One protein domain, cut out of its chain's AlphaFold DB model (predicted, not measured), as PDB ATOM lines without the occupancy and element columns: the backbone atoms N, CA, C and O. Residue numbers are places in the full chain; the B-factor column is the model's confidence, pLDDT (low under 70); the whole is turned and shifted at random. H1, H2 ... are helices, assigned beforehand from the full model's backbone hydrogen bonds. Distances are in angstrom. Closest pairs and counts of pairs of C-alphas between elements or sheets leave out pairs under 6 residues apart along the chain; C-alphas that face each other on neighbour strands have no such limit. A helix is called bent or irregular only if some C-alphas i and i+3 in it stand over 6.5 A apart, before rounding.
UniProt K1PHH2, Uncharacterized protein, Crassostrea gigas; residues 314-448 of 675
ATOM      1  N   ALA A 314     -12.582   3.294  -7.063       76.62
ATOM      2  CA  ALA A 314     -11.811   3.583  -5.864       76.62
ATOM      3  C   ALA A 314     -10.763   4.677  -6.077       76.62
ATOM      4  O   ALA A 314     -10.694   5.623  -5.294       76.62
ATOM      5  N   LYS A 315      -9.955   4.568  -7.139       75.38
ATOM      6  CA  LYS A 315      -8.966   5.602  -7.487       75.38
ATOM      7  C   LYS A 315      -9.636   6.924  -7.822       75.38
ATOM      8  O   LYS A 315      -9.085   7.983  -7.539       75.38
ATOM      9  N   PHE A 316     -10.815   6.869  -8.433       77.25
ATOM     10  CA  PHE A 316     -11.578   8.062  -8.762       77.25
ATOM     11  C   PHE A 316     -12.112   8.767  -7.515       77.25
ATOM     12  O   PHE A 316     -11.893   9.963  -7.345       77.25
ATOM     13  N   LEU A 317     -12.729   8.019  -6.602       77.56
ATOM     14  CA  LEU A 317     -13.206   8.529  -5.321       77.56
ATOM     15  C   LEU A 317     -12.070   9.060  -4.436       77.56
ATOM     16  O   LEU A 317     -12.258  10.064  -3.752       77.56
ATOM     17  N   ALA A 318     -10.874   8.465  -4.508       80.31
ATOM     18  CA  ALA A 318      -9.685   8.980  -3.828       80.31
ATOM     19  C   ALA A 318      -9.302  10.398  -4.292       80.31
ATOM     20  O   ALA A 318      -8.830  11.200  -3.492       80.31
ATOM     21  N   LYS A 319      -9.594  10.775  -5.548       80.00
ATOM     22  CA  LYS A 319      -9.426  12.167  -6.014       80.00
ATOM     23  C   LYS A 319     -10.378  13.143  -5.321       80.00
ATOM     24  O   LYS A 319     -10.128  14.338  -5.361       80.00
ATOM     25  N   GLY A 320     -11.462  12.659  -4.711       80.00
ATOM     26  CA  GLY A 320     -12.381  13.457  -3.899       80.00
ATOM     27  C   GLY A 320     -11.831  13.822  -2.520       80.00
ATOM     28  O   GLY A 320     -12.273  14.803  -1.930       80.00
ATOM     29  N   LEU A 321     -10.845  13.068  -2.024       78.62
ATOM     30  CA  LEU A 321     -10.219  13.241  -0.710       78.62
ATOM     31  C   LEU A 321      -9.078  14.274  -0.715       78.62
ATOM     32  O   LEU A 321      -8.213  14.216   0.154       78.62
ATOM     33  N   VAL A 322      -9.040  15.198  -1.690       68.44
ATOM     34  CA  VAL A 322      -7.960  16.194  -1.823       68.44
ATOM     35  C   VAL A 322      -7.662  16.828  -0.465       68.44
ATOM     36  O   VAL A 322      -8.544  17.443   0.140       68.44
ATOM     37  N   LYS A 323      -6.417  16.668  -0.002       66.25
ATOM     38  CA  LYS A 323      -5.935  17.241   1.252       66.25
ATOM     39  C   LYS A 323      -6.061  18.759   1.162       66.25
ATOM     40  O   LYS A 323      -5.394  19.398   0.351       66.25
ATOM     41  N   GLU A 324      -6.976  19.327   1.943       62.16
ATOM     42  CA  GLU A 324      -7.134  20.775   2.050       62.16
ATOM     43  C   GLU A 324      -5.938  21.317   2.845       62.16
ATOM     44  O   GLU A 324      -5.926  21.297   4.076       62.16
ATOM     45  N   GLU A 325      -4.911  21.797   2.142       60.78
ATOM     46  CA  GLU A 325      -3.864  22.644   2.721       60.78
ATOM     47  C   GLU A 325      -4.448  24.037   2.977       60.78
ATOM     48  O   GLU A 325      -4.242  24.988   2.229       60.78
ATOM     49  N   SER A 326      -5.277  24.157   4.012       59.16
ATOM     50  CA  SER A 326      -5.806  25.449   4.429       59.16
ATOM     51  C   SER A 326      -4.889  26.077   5.475       59.16
ATOM     52  O   SER A 326      -4.760  25.560   6.584       59.16
ATOM     53  N   GLU A 327      -4.328  27.248   5.174       61.03
ATOM     54  CA  GLU A 327      -3.597  28.077   6.150       61.03
ATOM     55  C   GLU A 327      -4.519  28.635   7.257       61.03
ATOM     56  O   GLU A 327      -4.072  29.061   8.326       61.03
ATOM     57  N   PHE A 328      -5.835  28.619   7.022       63.00
ATOM     58  CA  PHE A 328      -6.845  29.098   7.960       63.00
ATOM     59  C   PHE A 328      -7.222  28.028   8.993       63.00
ATOM     60  O   PHE A 328      -7.970  27.098   8.713       63.00
ATOM     61  N   ILE A 329      -6.778  28.222  10.237       68.81
ATOM     62  CA  ILE A 329      -7.123  27.358  11.376       68.81
ATOM     63  C   ILE A 329      -8.570  27.641  11.805       68.81
ATOM     64  O   ILE A 329      -8.800  28.556  12.601       68.81
ATOM     65  N   SER A 330      -9.547  26.910  11.255       83.00
ATOM     66  CA  SER A 330     -10.967  26.905  11.659       83.00
ATOM     67  C   SER A 330     -11.366  25.539  12.216       83.00
ATOM     68  O   SER A 330     -10.975  24.526  11.646       83.00
ATOM     69  N   PRO A 331     -12.200  25.477  13.272       82.75
ATOM     70  CA  PRO A 331     -12.824  24.224  13.694       82.75
ATOM     71  C   PRO A 331     -13.620  23.522  12.583       82.75
ATOM     72  O   PRO A 331     -13.834  22.320  12.678       82.75
ATOM     73  N   LEU A 332     -14.070  24.246  11.549       84.94
ATOM     74  CA  LEU A 332     -14.847  23.721  10.420       84.94
ATOM     75  C   LEU A 332     -13.971  23.145   9.291       84.94
ATOM     76  O   LEU A 332     -14.439  22.356   8.466       84.94
ATOM     77  N   MET A 333     -12.710  23.577   9.235       82.94
ATOM     78  CA  MET A 333     -11.701  23.137   8.272       82.94
ATOM     79  C   MET A 333     -10.448  22.729   9.035       82.94
ATOM     80  O   MET A 333      -9.525  23.506   9.269       82.94
ATOM     81  N   VAL A 334     -10.486  21.487   9.501       80.12
ATOM     82  CA  VAL A 334      -9.456  20.891  10.337       80.12
ATOM     83  C   VAL A 334      -8.387  20.239   9.458       80.12
ATOM     84  O   VAL A 334      -8.715  19.433   8.590       80.12
ATOM     85  N   MET A 335      -7.114  20.558   9.713       80.81
ATOM     86  CA  MET A 335      -5.980  19.923   9.032       80.81
ATOM     87  C   MET A 335      -5.912  18.418   9.326       80.81
ATOM     88  O   MET A 335      -6.262  17.972  10.423       80.81
ATOM     89  N   ASP A 336      -5.360  17.642   8.391       78.62
ATOM     90  CA  ASP A 336      -5.203  16.187   8.543       78.62
ATOM     91  C   ASP A 336      -4.448  15.797   9.822       78.62
ATOM     92  O   ASP A 336      -4.815  14.830  10.485       78.62
ATOM     93  N   SER A 337      -3.446  16.581  10.235       80.50
ATOM     94  CA  SER A 337      -2.691  16.347  11.475       80.50
ATOM     95  C   SER A 337      -3.579  16.357  12.726       80.50
ATOM     96  O   SER A 337      -3.384  15.569  13.653       80.50
ATOM     97  N   ILE A 338      -4.592  17.221  12.744       81.38
ATOM     98  CA  ILE A 338      -5.555  17.341  13.836       81.38
ATOM     99  C   ILE A 338      -6.577  16.196  13.762       81.38
ATOM    100  O   ILE A 338      -6.907  15.612  14.796       81.38
ATOM    101  N   ARG A 339      -7.017  15.819  12.552       81.50
ATOM    102  CA  ARG A 339      -7.903  14.664  12.330       81.50
ATOM    103  C   ARG A 339      -7.239  13.357  12.778       81.50
ATOM    104  O   ARG A 339      -7.863  12.565  13.475       81.50
ATOM    105  N   VAL A 340      -5.957  13.162  12.470       81.75
ATOM    106  CA  VAL A 340      -5.159  12.020  12.946       81.75
ATOM    107  C   VAL A 340      -5.062  12.024  14.473       81.75
ATOM    108  O   VAL A 340      -5.305  10.998  15.108       81.75
ATOM    109  N   ARG A 341      -4.778  13.188  15.073       83.31
ATOM    110  CA  ARG A 341      -4.604  13.334  16.525       83.31
ATOM    111  C   ARG A 341      -5.876  13.055  17.327       83.31
ATOM    112  O   ARG A 341      -5.787  12.428  18.380       83.31
ATOM    113  N   PHE A 342      -7.034  13.535  16.877       84.12
ATOM    114  CA  PHE A 342      -8.286  13.426  17.639       84.12
ATOM    115  C   PHE A 342      -9.223  12.313  17.157       84.12
ATOM    116  O   PHE A 342      -9.995  11.806  17.968       84.12
ATOM    117  N   GLY A 343      -9.134  11.913  15.885       78.38
ATOM    118  CA  GLY A 343      -9.951  10.869  15.257       78.38
ATOM    119  C   GLY A 343      -9.302   9.481  15.208       78.38
ATOM    120  O   GLY A 343      -9.888   8.565  14.637       78.38
ATOM    121  N   ALA A 344      -8.100   9.316  15.780       75.75
ATOM    122  CA  ALA A 344      -7.361   8.048  15.862       75.75
ATOM    123  C   ALA A 344      -7.115   7.356  14.500       75.75
ATOM    124  O   ALA A 344      -7.096   6.127  14.390       75.75
ATOM    125  N   MET A 345      -6.911   8.147  13.444       70.00
ATOM    126  CA  MET A 345      -6.662   7.635  12.096       70.00
ATOM    127  C   MET A 345      -5.223   7.106  11.990       70.00
ATOM    128  O   MET A 345      -4.270   7.878  12.029       70.00
ATOM    129  N   LYS A 346      -5.041   5.787  11.836       67.00
ATOM    130  CA  LYS A 346      -3.734   5.217  11.460       67.00
ATOM    131  C   LYS A 346      -3.489   5.465   9.970       67.00
ATOM    132  O   LYS A 346      -4.175   4.879   9.129       67.00
ATOM    133  N   THR A 347      -2.520   6.319   9.653       55.78
ATOM    134  CA  THR A 347      -2.017   6.532   8.291       55.78
ATOM    135  C   THR A 347      -1.216   5.303   7.872       55.78
ATOM    136  O   THR A 347      -0.131   5.053   8.383       55.78
ATOM    137  N   THR A 348      -1.786   4.483   6.995       56.12
ATOM    138  CA  THR A 348      -1.071   3.394   6.319       56.12
ATOM    139  C   THR A 348      -1.131   3.686   4.829       56.12
ATOM    140  O   THR A 348      -2.238   3.796   4.306       56.12
ATOM    141  N   ASP A 349       0.013   3.791   4.159       54.22
ATOM    142  CA  ASP A 349       0.156   4.437   2.839       54.22
ATOM    143  C   ASP A 349      -0.389   3.658   1.627       54.22
ATOM    144  O   ASP A 349      -0.132   4.014   0.482       54.22
ATOM    145  N   ILE A 350      -1.163   2.589   1.825       55.25
ATOM    146  CA  ILE A 350      -1.652   1.764   0.710       55.25
ATOM    147  C   ILE A 350      -3.078   1.303   0.998       55.25
ATOM    148  O   ILE A 350      -3.309   0.153   1.382       55.25
ATOM    149  N   VAL A 351      -4.062   2.190   0.838       58.81
ATOM    150  CA  VAL A 351      -5.469   1.803   0.997       58.81
ATOM    151  C   VAL A 351      -6.305   2.182  -0.221       58.81
ATOM    152  O   VAL A 351      -6.163   3.236  -0.820       58.81
ATOM    153  N   ASN A 352      -7.183   1.252  -0.594       76.75
ATOM    154  CA  ASN A 352      -8.270   1.414  -1.549       76.75
ATOM    155  C   ASN A 352      -9.115   2.666  -1.200       76.75
ATOM    156  O   ASN A 352      -9.510   2.806  -0.042       76.75
ATOM    157  N   GLY A 353      -9.432   3.532  -2.172       75.19
ATOM    158  CA  GLY A 353     -10.099   4.824  -1.936       75.19
ATOM    159  C   GLY A 353     -11.420   4.738  -1.163       75.19
ATOM    160  O   GLY A 353     -11.707   5.600  -0.341       75.19
ATOM    161  N   TYR A 354     -12.187   3.650  -1.300       78.38
ATOM    162  CA  TYR A 354     -13.374   3.415  -0.460       78.38
ATOM    163  C   TYR A 354     -13.051   3.328   1.026       78.38
ATOM    164  O   TYR A 354     -13.779   3.834   1.878       78.38
ATOM    165  N   HIS A 355     -11.966   2.637   1.340       80.62
ATOM    166  CA  HIS A 355     -11.572   2.387   2.708       80.62
ATOM    167  C   HIS A 355     -10.926   3.636   3.316       80.62
ATOM    168  O   HIS A 355     -11.070   3.874   4.513       80.62
ATOM    169  N   GLU A 356     -10.291   4.463   2.485       82.06
ATOM    170  CA  GLU A 356      -9.802   5.787   2.861       82.06
ATOM    171  C   GLU A 356     -10.955   6.761   3.149       82.06
ATOM    172  O   GLU A 356     -10.939   7.418   4.189       82.06
ATOM    173  N   ILE A 357     -12.013   6.771   2.326       84.88
ATOM    174  CA  ILE A 357     -13.244   7.534   2.601       84.88
ATOM    175  C   ILE A 357     -13.880   7.063   3.905       84.88
ATOM    176  O   ILE A 357     -14.150   7.874   4.786       84.88
ATOM    177  N   PHE A 358     -14.079   5.751   4.058       84.12
ATOM    178  CA  PHE A 358     -14.659   5.180   5.269       84.12
ATOM    179  C   PHE A 358     -13.855   5.562   6.518       84.12
ATOM    180  O   PHE A 358     -14.430   6.025   7.498       84.12
ATOM    181  N   ARG A 359     -12.524   5.417   6.480       83.44
ATOM    182  CA  ARG A 359     -11.645   5.810   7.592       83.44
ATOM    183  C   ARG A 359     -11.710   7.301   7.874       83.44
ATOM    184  O   ARG A 359     -11.724   7.677   9.040       83.44
ATOM    185  N   THR A 360     -11.769   8.129   6.836       85.12
ATOM    186  CA  THR A 360     -11.871   9.582   6.982       85.12
ATOM    187  C   THR A 360     -13.175   9.951   7.683       85.12
ATOM    188  O   THR A 360     -13.124  10.572   8.740       85.12
ATOM    189  N   LEU A 361     -14.322   9.469   7.196       87.19
ATOM    190  CA  LEU A 361     -15.633   9.717   7.809       87.19
ATOM    191  C   LEU A 361     -15.706   9.194   9.249       87.19
ATOM    192  O   LEU A 361     -16.202   9.876  10.142       87.19
ATOM    193  N   LEU A 362     -15.164   7.998   9.493       86.12
ATOM    194  CA  LEU A 362     -15.116   7.406  10.826       86.12
ATOM    195  C   LEU A 362     -14.236   8.229  11.779       86.12
ATOM    196  O   LEU A 362     -14.605   8.445  12.930       86.12
ATOM    197  N   SER A 363     -13.088   8.714  11.302       87.12
ATOM    198  CA  SER A 363     -12.193   9.562  12.093       87.12
ATOM    199  C   SER A 363     -12.800  10.936  12.386       87.12
ATOM    200  O   SER A 363     -12.625  11.448  13.486       87.12
ATOM    201  N   GLU A 364     -13.558  11.511  11.450       88.56
ATOM    202  CA  GLU A 364     -14.305  12.757  11.652       88.56
ATOM    203  C   GLU A 364     -15.401  12.581  12.709       88.56
ATOM    204  O   GLU A 364     -15.524  13.403  13.619       88.56
ATOM    205  N   PHE A 365     -16.122  11.460  12.663       88.12
ATOM    206  CA  PHE A 365     -17.116  11.119  13.673       88.12
ATOM    207  C   PHE A 365     -16.481  10.921  15.061       88.12
ATOM    208  O   PHE A 365     -16.934  11.497  16.051       88.12
ATOM    209  N   PHE A 366     -15.380  10.167  15.149       86.81
ATOM    210  CA  PHE A 366     -14.660   9.984  16.413       86.81
ATOM    211  C   PHE A 366     -14.017  11.269  16.936       86.81
ATOM    212  O   PHE A 366     -13.940  11.457  18.148       86.81
ATOM    213  N   MET A 367     -13.607  12.178  16.051       88.94
ATOM    214  CA  MET A 367     -13.101  13.493  16.433       88.94
ATOM    215  C   MET A 367     -14.160  14.301  17.194       88.94
ATOM    216  O   MET A 367     -13.828  14.892  18.216       88.94
ATOM    217  N   ILE A 368     -15.431  14.274  16.769       91.88
ATOM    218  CA  ILE A 368     -16.543  14.895  17.514       91.88
ATOM    219  C   ILE A 368     -16.744  14.252  18.885       91.88
ATOM    220  O   ILE A 368     -17.022  14.950  19.858       91.88
ATOM    221  N   LEU A 369     -16.628  12.930  18.980       87.31
ATOM    222  CA  LEU A 369     -16.822  12.226  20.248       87.31
ATOM    223  C   LEU A 369     -15.671  12.462  21.234       87.31
ATOM    224  O   LEU A 369     -15.818  12.187  22.423       87.31
ATOM    225  N   ASN A 370     -14.534  12.986  20.769       88.62
ATOM    226  CA  ASN A 370     -13.364  13.240  21.593       88.62
ATOM    227  C   ASN A 370     -13.501  14.569  22.370       88.62
ATOM    228  O   ASN A 370     -13.454  15.644  21.766       88.62
ATOM    229  N   PRO A 371     -13.563  14.560  23.718       89.44
ATOM    230  CA  PRO A 371     -13.665  15.790  24.514       89.44
ATOM    231  C   PRO A 371     -12.503  16.769  24.281       89.44
ATOM    232  O   PRO A 371     -12.658  17.989  24.383       89.44
ATOM    233  N   SER A 372     -11.326  16.246  23.925       90.25
ATOM    234  CA  SER A 372     -10.132  17.054  23.656       90.25
ATOM    235  C   SER A 372     -10.277  17.908  22.396       90.25
ATOM    236  O   SER A 372      -9.704  18.997  22.335       90.25
ATOM    237  N   PHE A 373     -11.066  17.450  21.419       90.56
ATOM    238  CA  PHE A 373     -11.374  18.221  20.217       90.56
ATOM    239  C   PHE A 373     -12.209  19.460  20.555       90.56
ATOM    240  O   PHE A 373     -11.882  20.558  20.117       90.56
ATOM    241  N   TRP A 374     -13.222  19.337  21.415       91.94
ATOM    242  CA  TRP A 374     -14.022  20.489  21.849       91.94
ATOM    243  C   TRP A 374     -13.196  21.507  22.627       91.94
ATOM    244  O   TRP A 374     -13.303  22.711  22.384       91.94
ATOM    245  N   LYS A 375     -12.294  21.036  23.494       90.81
ATOM    246  CA  LYS A 375     -11.322  21.906  24.166       90.81
ATOM    247  C   LYS A 375     -10.444  22.643  23.149       90.81
ATOM    248  O   LYS A 375     -10.239  23.848  23.285       90.81
ATOM    249  N   PHE A 376      -9.961  21.949  22.119       90.62
ATOM    250  CA  PHE A 376      -9.202  22.552  21.023       90.62
ATOM    251  C   PHE A 376     -10.020  23.613  20.263       90.62
ATOM    252  O   PHE A 376      -9.521  24.720  20.041       90.62
ATOM    253  N   SER A 377     -11.281  23.331  19.937       91.06
ATOM    254  CA  SER A 377     -12.181  24.267  19.253       91.06
ATOM    255  C   SER A 377     -12.417  25.535  20.075       91.06
ATOM    256  O   SER A 377     -12.251  26.641  19.558       91.06
ATOM    257  N   VAL A 378     -12.697  25.405  21.378       90.94
ATOM    258  CA  VAL A 378     -12.872  26.552  22.288       90.94
ATOM    259  C   VAL A 378     -11.582  27.369  22.410       90.94
ATOM    260  O   VAL A 378     -11.615  28.593  22.291       90.94
ATOM    261  N   ILE A 379     -10.425  26.719  22.588       91.25
ATOM    262  CA  ILE A 379      -9.127  27.413  22.660       91.25
ATOM    263  C   ILE A 379      -8.852  28.189  21.367       91.25
ATOM    264  O   ILE A 379      -8.387  29.332  21.422       91.25
ATOM    265  N   THR A 380      -9.170  27.597  20.216       89.94
ATOM    266  CA  THR A 380      -8.992  28.221  18.900       89.94
ATOM    267  C   THR A 380      -9.853  29.477  18.764       89.94
ATOM    268  O   THR A 380      -9.334  30.530  18.387       89.94
ATOM    269  N   GLN A 381     -11.130  29.421  19.161       91.31
ATOM    270  CA  GLN A 381     -12.008  30.599  19.164       91.31
ATOM    271  C   GLN A 381     -11.532  31.674  20.149       91.31
ATOM    272  O   GLN A 381     -11.404  32.843  19.788       91.31
ATOM    273  N   CYS A 382     -11.143  31.293  21.367       89.75
ATOM    274  CA  CYS A 382     -10.591  32.225  22.355       89.75
ATOM    275  C   CYS A 382      -9.290  32.894  21.879       89.75
ATOM    276  O   CYS A 382      -9.006  34.043  22.231       89.75
ATOM    277  N   SER A 383      -8.466  32.184  21.103       89.50
ATOM    278  CA  SER A 383      -7.247  32.729  20.498       89.50
ATOM    279  C   SER A 383      -7.574  33.740  19.395       89.50
ATOM    280  O   SER A 383      -7.040  34.854  19.404       89.50
ATOM    281  N   ARG A 384      -8.515  33.396  18.500       88.50
ATOM    282  CA  ARG A 384      -9.036  34.290  17.452       88.50
ATOM    283  C   ARG A 384      -9.593  35.578  18.056       88.50
ATOM    284  O   ARG A 384      -9.153  36.663  17.678       88.50
ATOM    285  N   TRP A 385     -10.456  35.463  19.064       88.88
ATOM    286  CA  TRP A 385     -11.023  36.607  19.775       88.88
ATOM    287  C   TRP A 385      -9.950  37.508  20.393       88.88
ATOM    288  O   TRP A 385      -9.952  38.720  20.184       88.88
ATOM    289  N   ARG A 386      -8.961  36.927  21.087       88.44
ATOM    290  CA  ARG A 386      -7.843  37.688  21.672       88.44
ATOM    291  C   ARG A 386      -6.984  38.394  20.626       88.44
ATOM    292  O   ARG A 386      -6.422  39.449  20.928       88.44
ATOM    293  N   LYS A 387      -6.830  37.820  19.429       88.44
ATOM    294  CA  LYS A 387      -6.108  38.458  18.318       88.44
ATOM    295  C   LYS A 387      -6.893  39.668  17.807       88.44
ATOM    296  O   LYS A 387      -6.319  40.751  17.731       88.44
ATOM    297  N   TYR A 388      -8.197  39.514  17.569       85.44
ATOM    298  CA  TYR A 388      -9.072  40.622  17.176       85.44
ATOM    299  C   TYR A 388      -9.108  41.736  18.227       85.44
ATOM    300  O   TYR A 388      -8.869  42.894  17.891       85.44
ATOM    301  N   PHE A 389      -9.281  41.387  19.504       84.94
ATOM    302  CA  PHE A 389      -9.296  42.351  20.604       84.94
ATOM    303  C   PHE A 389      -7.992  43.152  20.696       84.94
ATOM    304  O   PHE A 389      -8.023  44.371  20.843       84.94
ATOM    305  N   ARG A 390      -6.826  42.497  20.558       85.81
ATOM    306  CA  ARG A 390      -5.520  43.186  20.576       85.81
ATOM    307  C   ARG A 390      -5.348  44.157  19.412       85.81
ATOM    308  O   ARG A 390      -4.820  45.248  19.618       85.81
ATOM    309  N   VAL A 391      -5.782  43.772  18.212       85.94
ATOM    310  CA  VAL A 391      -5.704  44.631  17.020       85.94
ATOM    311  C   VAL A 391      -6.615  45.850  17.173       85.94
ATOM    312  O   VAL A 391      -6.180  46.968  16.911       85.94
ATOM    313  N   PHE A 392      -7.844  45.658  17.654       81.88
ATOM    314  CA  PHE A 392      -8.801  46.751  17.839       81.88
ATOM    315  C   PHE A 392      -8.428  47.690  18.992       81.88
ATOM    316  O   PHE A 392      -8.505  48.907  18.832       81.88
ATOM    317  N   ARG A 393      -7.943  47.157  20.124       80.56
ATOM    318  CA  ARG A 393      -7.536  47.965  21.286       80.56
ATOM    319  C   ARG A 393      -6.378  48.919  20.979       80.56
ATOM    320  O   ARG A 393      -6.308  49.982  21.583       80.56
ATOM    321  N   ARG A 394      -5.485  48.568  20.043       82.94
ATOM    322  CA  ARG A 394      -4.365  49.436  19.629       82.94
ATOM    323  C   ARG A 394      -4.790  50.656  18.806       82.94
ATOM    324  O   ARG A 394      -4.004  51.588  18.719       82.94
ATOM    325  N   LYS A 395      -5.980  50.658  18.191       82.69
ATOM    326  CA  LYS A 395      -6.379  51.725  17.257       82.69
ATOM    327  C   LYS A 395      -7.033  52.930  17.938       82.69
ATOM    328  O   LYS A 395      -6.680  54.050  17.594       82.69
ATOM    329  N   SER A 396      -7.975  52.742  18.870       82.38
ATOM    330  CA  SER A 396      -8.532  53.843  19.684       82.38
ATOM    331  C   SER A 396      -9.446  53.339  20.817       82.38
ATOM    332  O   SER A 396      -9.972  52.225  20.761       82.38
ATOM    333  N   ALA A 397      -9.690  54.176  21.832       77.81
ATOM    334  CA  ALA A 397     -10.620  53.878  22.929       77.81
ATOM    335  C   ALA A 397     -12.097  53.785  22.480       77.81
ATOM    336  O   ALA A 397     -12.859  52.989  23.033       77.81
ATOM    337  N   LEU A 398     -12.496  54.541  21.446       77.25
ATOM    338  CA  LEU A 398     -13.832  54.456  20.830       77.25
ATOM    339  C   LEU A 398     -14.049  53.094  20.157       77.25
ATOM    340  O   LEU A 398     -15.104  52.481  20.319       77.25
ATOM    341  N   PHE A 399     -13.017  52.570  19.488       77.75
ATOM    342  CA  PHE A 399     -13.048  51.229  18.900       77.75
ATOM    343  C   PHE A 399     -13.185  50.120  19.950       77.75
ATOM    344  O   PHE A 399     -13.808  49.097  19.675       77.75
ATOM    345  N   GLY A 400     -12.675  50.328  21.168       79.50
ATOM    346  CA  GLY A 400     -12.867  49.398  22.284       79.50
ATOM    347  C   GLY A 400     -14.334  49.247  22.708       79.50
ATOM    348  O   GLY A 400     -14.780  48.129  22.959       79.50
ATOM    349  N   ARG A 401     -15.107  50.346  22.731       82.75
ATOM    350  CA  ARG A 401     -16.548  50.314  23.059       82.75
ATOM    351  C   ARG A 401     -17.367  49.638  21.957       82.75
ATOM    352  O   ARG A 401     -18.214  48.804  22.261       82.75
ATOM    353  N   LEU A 402     -17.060  49.934  20.689       82.94
ATOM    354  CA  LEU A 402     -17.694  49.284  19.533       82.94
ATOM    355  C   LEU A 402     -17.443  47.765  19.532       82.94
ATOM    356  O   LEU A 402     -18.339  46.974  19.250       82.94
ATOM    357  N   PHE A 403     -16.230  47.351  19.900       81.38
ATOM    358  CA  PHE A 403     -15.856  45.941  19.982       81.38
ATOM    359  C   PHE A 403     -16.627  45.190  21.076       81.38
ATOM    360  O   PHE A 403     -17.037  44.050  20.871       81.38
ATOM    361  N   LEU A 404     -16.889  45.841  22.214       82.94
ATOM    362  CA  LEU A 404     -17.697  45.265  23.292       82.94
ATOM    363  C   LEU A 404     -19.131  44.981  22.811       82.94
ATOM    364  O   LEU A 404     -19.662  43.904  23.070       82.94
ATOM    365  N   LEU A 405     -19.684  45.884  21.995       86.12
ATOM    366  CA  LEU A 405     -20.997  45.757  21.354       86.12
ATOM    367  C   LEU A 405     -21.045  44.649  20.278       86.12
ATOM    368  O   LEU A 405     -22.081  44.020  20.094       86.12
ATOM    369  N   LEU A 406     -19.921  44.349  19.615       88.00
ATOM    370  CA  LEU A 406     -19.791  43.258  18.630       88.00
ATOM    371  C   LEU A 406     -19.541  41.874  19.260       88.00
ATOM    372  O   LEU A 406     -19.632  40.856  18.571       88.00
ATOM    373  N   THR A 407     -19.246  41.808  20.561       89.31
ATOM    374  CA  THR A 407     -18.958  40.547  21.275       89.31
ATOM    375  C   THR A 407     -20.107  39.535  21.217       89.31
ATOM    376  O   THR A 407     -19.837  38.378  20.894       89.31
ATOM    377  N   PRO A 408     -21.380  39.913  21.458       91.69
ATOM    378  CA  PRO A 408     -22.501  38.978  21.356       91.69
ATOM    379  C   PRO A 408     -22.640  38.397  19.946       91.69
ATOM    380  O   PRO A 408     -22.877  37.203  19.787       91.69
ATOM    381  N   LEU A 409     -22.413  39.220  18.916       91.31
ATOM    382  CA  LEU A 409     -22.467  38.790  17.520       91.31
ATOM    383  C   LEU A 409     -21.343  37.796  17.194       91.31
ATOM    384  O   LEU A 409     -21.583  36.787  16.538       91.31
ATOM    385  N   TYR A 410     -20.131  38.024  17.711       91.44
ATOM    386  CA  TYR A 410     -19.038  37.061  17.579       91.44
ATOM    387  C   TYR A 410     -19.335  35.737  18.301       91.44
ATOM    388  O   TYR A 410     -19.103  34.674  17.731       91.44
ATOM    389  N   ILE A 411     -19.902  35.783  19.513       92.69
ATOM    390  CA  ILE A 411     -20.323  34.576  20.245       92.69
ATOM    391  C   ILE A 411     -21.355  33.789  19.428       92.69
ATOM    392  O   ILE A 411     -21.209  32.576  19.282       92.69
ATOM    393  N   MET A 412     -22.345  34.465  18.837       93.19
ATOM    394  CA  MET A 412     -23.333  33.829  17.957       93.19
ATOM    395  C   MET A 412     -22.682  33.159  16.741       93.19
ATOM    396  O   MET A 412     -23.021  32.020  16.421       93.19
ATOM    397  N   ILE A 413     -21.707  33.812  16.101       92.12
ATOM    398  CA  ILE A 413     -20.940  33.221  14.993       92.12
ATOM    399  C   ILE A 413     -20.155  31.990  15.464       92.12
ATOM    400  O   ILE A 413     -20.137  30.982  14.763       92.12
ATOM    401  N   CYS A 414     -19.544  32.022  16.653       92.56
ATOM    402  CA  CYS A 414     -18.849  30.862  17.211       92.56
ATOM    403  C   CYS A 414     -19.799  29.692  17.491       92.56
ATOM    404  O   CYS A 414     -19.451  28.554  17.181       92.56
ATOM    405  N   ILE A 415     -20.983  29.953  18.054       92.94
ATOM    406  CA  ILE A 415     -22.009  28.923  18.284       92.94
ATOM    407  C   ILE A 415     -22.443  28.317  16.946       92.94
ATOM    408  O   ILE A 415     -22.504  27.095  16.822       92.94
ATOM    409  N   LEU A 416     -22.675  29.152  15.930       93.88
ATOM    410  CA  LEU A 416     -23.033  28.698  14.589       93.88
ATOM    411  C   LEU A 416     -21.914  27.862  13.946       93.88
ATOM    412  O   LEU A 416     -22.192  26.808  13.385       93.88
ATOM    413  N   GLU A 417     -20.651  28.285  14.055       93.50
ATOM    414  CA  GLU A 417     -19.497  27.534  13.536       93.50
ATOM    415  C   GLU A 417     -19.382  26.165  14.227       93.50
ATOM    416  O   GLU A 417     -19.190  25.160  13.548       93.50
ATOM    417  N   LEU A 418     -19.582  26.091  15.550       92.94
ATOM    418  CA  LEU A 418     -19.582  24.826  16.298       92.94
ATOM    419  C   LEU A 418     -20.763  23.917  15.923       92.94
ATOM    420  O   LEU A 418     -20.579  22.706  15.800       92.94
ATOM    421  N   LEU A 419     -21.955  24.481  15.701       92.19
ATOM    422  CA  LEU A 419     -23.116  23.732  15.215       92.19
ATOM    423  C   LEU A 419     -22.848  23.156  13.817       92.19
ATOM    424  O   LEU A 419     -23.107  21.981  13.566       92.19
ATOM    425  N   LEU A 420     -22.273  23.959  12.919       91.69
ATOM    426  CA  LEU A 420     -21.893  23.512  11.582       91.69
ATOM    427  C   LEU A 420     -20.775  22.460  11.621       91.69
ATOM    428  O   LEU A 420     -20.806  21.534  10.815       91.69
ATOM    429  N   CYS A 421     -19.830  22.535  12.567       90.56
ATOM    430  CA  CYS A 421     -18.862  21.459  12.812       90.56
ATOM    431  C   CYS A 421     -19.563  20.154  13.196       90.56
ATOM    432  O   CYS A 421     -19.202  19.097  12.681       90.56
ATOM    433  N   LEU A 422     -20.569  20.230  14.075       90.69
ATOM    434  CA  LEU A 422     -21.331  19.067  14.522       90.69
ATOM    435  C   LEU A 422     -22.103  18.430  13.362       90.69
ATOM    436  O   LEU A 422     -22.049  17.219  13.189       90.69
ATOM    437  N   ILE A 423     -22.747  19.239  12.518       89.12
ATOM    438  CA  ILE A 423     -23.436  18.758  11.312       89.12
ATOM    439  C   ILE A 423     -22.434  18.144  10.325       89.12
ATOM    440  O   ILE A 423     -22.646  17.038   9.834       89.12
ATOM    441  N   ARG A 424     -21.325  18.840  10.046       88.06
ATOM    442  CA  ARG A 424     -20.337  18.427   9.040       88.06
ATOM    443  C   ARG A 424     -19.645  17.115   9.395       88.06
ATOM    444  O   ARG A 424     -19.541  16.254   8.529       88.06
ATOM    445  N   TYR A 425     -19.140  16.988  10.621       88.25
ATOM    446  CA  TYR A 425     -18.370  15.813  11.038       88.25
ATOM    447  C   TYR A 425     -19.238  14.742  11.716       88.25
ATOM    448  O   TYR A 425     -18.827  13.589  11.810       88.25
ATOM    449  N   GLY A 426     -20.436  15.104  12.191       84.38
ATOM    450  CA  GLY A 426     -21.328  14.202  12.927       84.38
ATOM    451  C   GLY A 426     -22.307  13.462  12.029       84.38
ATOM    452  O   GLY A 426     -22.809  12.413  12.423       84.38
ATOM    453  N   ILE A 427     -22.546  13.972  10.817       87.44
ATOM    454  CA  ILE A 427     -23.378  13.330   9.803       87.44
ATOM    455  C   ILE A 427     -22.459  12.824   8.679       87.44
ATOM    456  O   ILE A 427     -22.110  13.599   7.785       87.44
ATOM    457  N   PRO A 428     -22.092  11.524   8.659       79.31
ATOM    458  CA  PRO A 428     -21.191  10.956   7.647       79.31
ATOM    459  C   PRO A 428     -21.649  11.209   6.206       79.31
ATOM    460  O   PRO A 428     -20.834  11.342   5.297       79.31
ATOM    461  N   TRP A 429     -22.962  11.333   6.006       75.56
ATOM    462  CA  TRP A 429     -23.573  11.666   4.723       75.56
ATOM    463  C   TRP A 429     -23.112  13.016   4.159       75.56
ATOM    464  O   TRP A 429     -22.917  13.127   2.951       75.56
ATOM    465  N   VAL A 430     -22.886  14.027   5.005       80.12
ATOM    466  CA  VAL A 430     -22.423  15.352   4.563       80.12
ATOM    467  C   VAL A 430     -20.990  15.265   4.032       80.12
ATOM    468  O   VAL A 430     -20.696  15.766   2.945       80.12
ATOM    469  N   GLY A 431     -20.104  14.574   4.758       82.12
ATOM    470  CA  GLY A 431     -18.727  14.324   4.320       82.12
ATOM    471  C   GLY A 431     -18.657  13.464   3.054       82.12
ATOM    472  O   GLY A 431     -17.880  13.749   2.139       82.12
ATOM    473  N   PHE A 432     -19.518  12.449   2.954       80.38
ATOM    474  CA  PHE A 432     -19.620  11.601   1.770       80.38
ATOM    475  C   PHE A 432     -20.100  12.385   0.542       80.38
ATOM    476  O   PHE A 432     -19.451  12.333  -0.503       80.38
ATOM    477  N   ALA A 433     -21.164  13.182   0.679       78.50
ATOM    478  CA  ALA A 433     -21.672  14.042  -0.388       78.50
ATOM    479  C   ALA A 433     -20.613  15.052  -0.851       78.50
ATOM    480  O   ALA A 433     -20.393  15.199  -2.051       78.50
ATOM    481  N   LYS A 434     -19.884  15.686   0.083       83.31
ATOM    482  CA  LYS A 434     -18.749  16.565  -0.248       83.31
ATOM    483  C   LYS A 434     -17.699  15.820  -1.076       83.31
ATOM    484  O   LYS A 434     -17.268  16.326  -2.110       83.31
ATOM    485  N   THR A 435     -17.305  14.623  -0.646       83.81
ATOM    486  CA  THR A 435     -16.282  13.813  -1.326       83.81
ATOM    487  C   THR A 435     -16.728  13.414  -2.732       83.81
ATOM    488  O   THR A 435     -15.947  13.525  -3.674       83.81
ATOM    489  N   ILE A 436     -17.997  13.024  -2.900       79.38
ATOM    490  CA  ILE A 436     -18.598  12.742  -4.209       79.38
ATOM    491  C   ILE A 436     -18.586  13.990  -5.086       79.38
ATOM    492  O   ILE A 436     -18.152  13.908  -6.228       79.38
ATOM    493  N   ILE A 437     -19.020  15.146  -4.581       80.06
ATOM    494  CA  ILE A 437     -19.034  16.389  -5.363       80.06
ATOM    495  C   ILE A 437     -17.614  16.743  -5.817       80.06
ATOM    496  O   ILE A 437     -17.400  17.070  -6.983       80.06
ATOM    497  N   ILE A 438     -16.616  16.628  -4.938       82.69
ATOM    498  CA  ILE A 438     -15.225  16.885  -5.321       82.69
ATOM    499  C   ILE A 438     -14.766  15.872  -6.375       82.69
ATOM    500  O   ILE A 438     -14.198  16.276  -7.387       82.69
ATOM    501  N   ALA A 439     -15.041  14.581  -6.177       80.88
ATOM    502  CA  ALA A 439     -14.617  13.520  -7.085       80.88
ATOM    503  C   ALA A 439     -15.291  13.603  -8.464       80.88
ATOM    504  O   ALA A 439     -14.610  13.461  -9.471       80.88
ATOM    505  N   TYR A 440     -16.602  13.841  -8.524       73.44
ATOM    506  CA  TYR A 440     -17.405  13.787  -9.751       73.44
ATOM    507  C   TYR A 440     -17.568  15.138 -10.449       73.44
ATOM    508  O   TYR A 440     -17.738  15.176 -11.666       73.44
ATOM    509  N   VAL A 441     -17.516  16.246  -9.708       74.25
ATOM    510  CA  VAL A 441     -17.703  17.593 -10.266       74.25
ATOM    511  C   VAL A 441     -16.359  18.303 -10.372       74.25
ATOM    512  O   VAL A 441     -15.930  18.651 -11.468       74.25
ATOM    513  N   ILE A 442     -15.658  18.490  -9.251       78.94
ATOM    514  CA  ILE A 442     -14.507  19.410  -9.179       78.94
ATOM    515  C   ILE A 442     -13.238  18.815  -9.802       78.94
ATOM    516  O   ILE A 442     -12.526  19.508 -10.532       78.94
ATOM    517  N   ALA A 443     -12.926  17.548  -9.532       77.62
ATOM    518  CA  ALA A 443     -11.717  16.909 -10.043       77.62
ATOM    519  C   ALA A 443     -11.729  16.776 -11.583       77.62
ATOM    520  O   ALA A 443     -10.732  17.155 -12.203       77.62
ATOM    521  N   PRO A 444     -12.832  16.351 -12.235       72.19
ATOM    522  CA  PRO A 444     -12.945  16.385 -13.690       72.19
ATOM    523  C   PRO A 444     -12.918  17.816 -14.228       72.19
ATOM    524  O   PRO A 444     -12.211  18.082 -15.198       72.19
ATOM    525  N   TRP A 445     -13.604  18.759 -13.565       73.00
ATOM    526  CA  TRP A 445     -13.618  20.176 -13.955       73.00
ATOM    527  C   TRP A 445     -12.210  20.776 -14.064       73.00
ATOM    528  O   TRP A 445     -11.930  21.525 -15.000       73.00
ATOM    529  N   ARG A 446     -11.309  20.437 -13.131       77.06
ATOM    530  CA  ARG A 446      -9.907  20.890 -13.155       77.06
ATOM    531  C   ARG A 446      -9.083  20.258 -14.283       77.06
ATOM    532  O   ARG A 446      -8.151  20.898 -14.754       77.06
ATOM    533  N   GLY A 447      -9.415  19.037 -14.711       70.69
ATOM    534  CA  GLY A 447      -8.676  18.297 -15.744       70.69
ATOM    535  C   GLY A 447      -9.137  18.543 -17.186       70.69
ATOM    536  O   GLY A 447      -8.405  18.232 -18.120       70.69
ATOM    537  N   LEU A 448     -10.334  19.097 -17.391       73.81
ATOM    538  CA  LEU A 448     -10.878  19.396 -18.717       73.81
ATOM    539  C   LEU A 448     -10.204  20.650 -19.313       73.81
ATOM    540  O   LEU A 448     -10.347  21.754 -18.787       73.81
TER     541      LEU A 448
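What this domain is: This is residues 314 to 448 of the 675 residues of an uncharacterized protein of Crassostrea gigas (UniProt K1PHH2). The model is a long, loose helical hairpin with a head of helices at its open end: H4 runs out to the far tip, and the bent H5 turns there and folds back beside it. In the head H3 lies in the middle, with H1, H2 and the returning end of H5b meeting it at different places, while H6 turns off sharply from H5b and crosses H1. The printed part has 135 residues, with six named helices in the order H1 to H6 and no named strand, and its class is all helix. The whole is loose, with a radius of gyration of the C-alphas of 18.3 A, and only just elongated, spanning 58 by 38 by 23 A.

Where its parts are: H1, residues 314 to 321, begins at C-alpha 314 (-11.811, 3.583, -5.864). H2 is residues 336 to 343. H3, residues 353 to 369, is 24.3 A long, and H4, residues 371 to 393, is 32.9 A long, ending at C-alpha 393 (-7.536, 47.965, 21.286). H5, residues 397 to 426, was assigned as one helix by its hydrogen bonds but is bent: C-alphas 405 and 408 are 6.9 A apart. Its arms, H5a, residues 397 to 405, and H5b, residues 408 to 426 and 26.2 A long, stand at a steep tilt of 48 degrees. H6, residues 428 to 447, is 27.5 A long and ends at C-alpha 447 (-8.676, 18.297, -15.744). It is neither bent nor irregular, but only just: C-alphas 440 and 443 are 6.5 A apart.

How they stand to each other: H3 is the hub, touching four other helices. Its residues 353 to 357 touch H1, with C-alphas 314 and 353 closest at 4.5 A. Its residues 362 to 367 touch H2 at a steep tilt of 60 degrees, the closest C-alphas being Gly 343 and Ser 363, 4.1 A apart. H3 and H5b touch, opposite ways at a steep tilt of 44 degrees, with C-alphas 364 and 425 closest at 5.1 A. H3 also touches H6, where C-alphas 361 and 428 are closest at 5.7 A. H1 and H6 touch about perpendicular, at 80 degrees, with C-alphas 320 and 439 closest at 3.9 A. H5b and H6 touch only at the corner by their link, about perpendicular at 87 degrees, with C-alphas 424 and 430 closest at 5.8 A. H4 and H5a form a helical hairpin, with C-alphas 393 and 400 closest at 5.6 A. H4 and H5b are close but not clearly touching, opposite ways at a shallow tilt of 30 degrees, with C-alphas 381 and 414 closest at 7.1 A. Every O i to N i+4 pair is within hydrogen-bond range in H2, H3, H4, H5a and H5b; H1 has 2 of 4 and H6 14 of 16.

The domain as a whole: The C-alphas farthest apart, of Ala 314 and Ala 397, are 58.0 A apart. The printed part has no cut. The link from H1 to H2 is long, with 14 residues. Mean pLDDT of the printed part is 81.7; residues 322 to 329 and 346 to 351 are under 70.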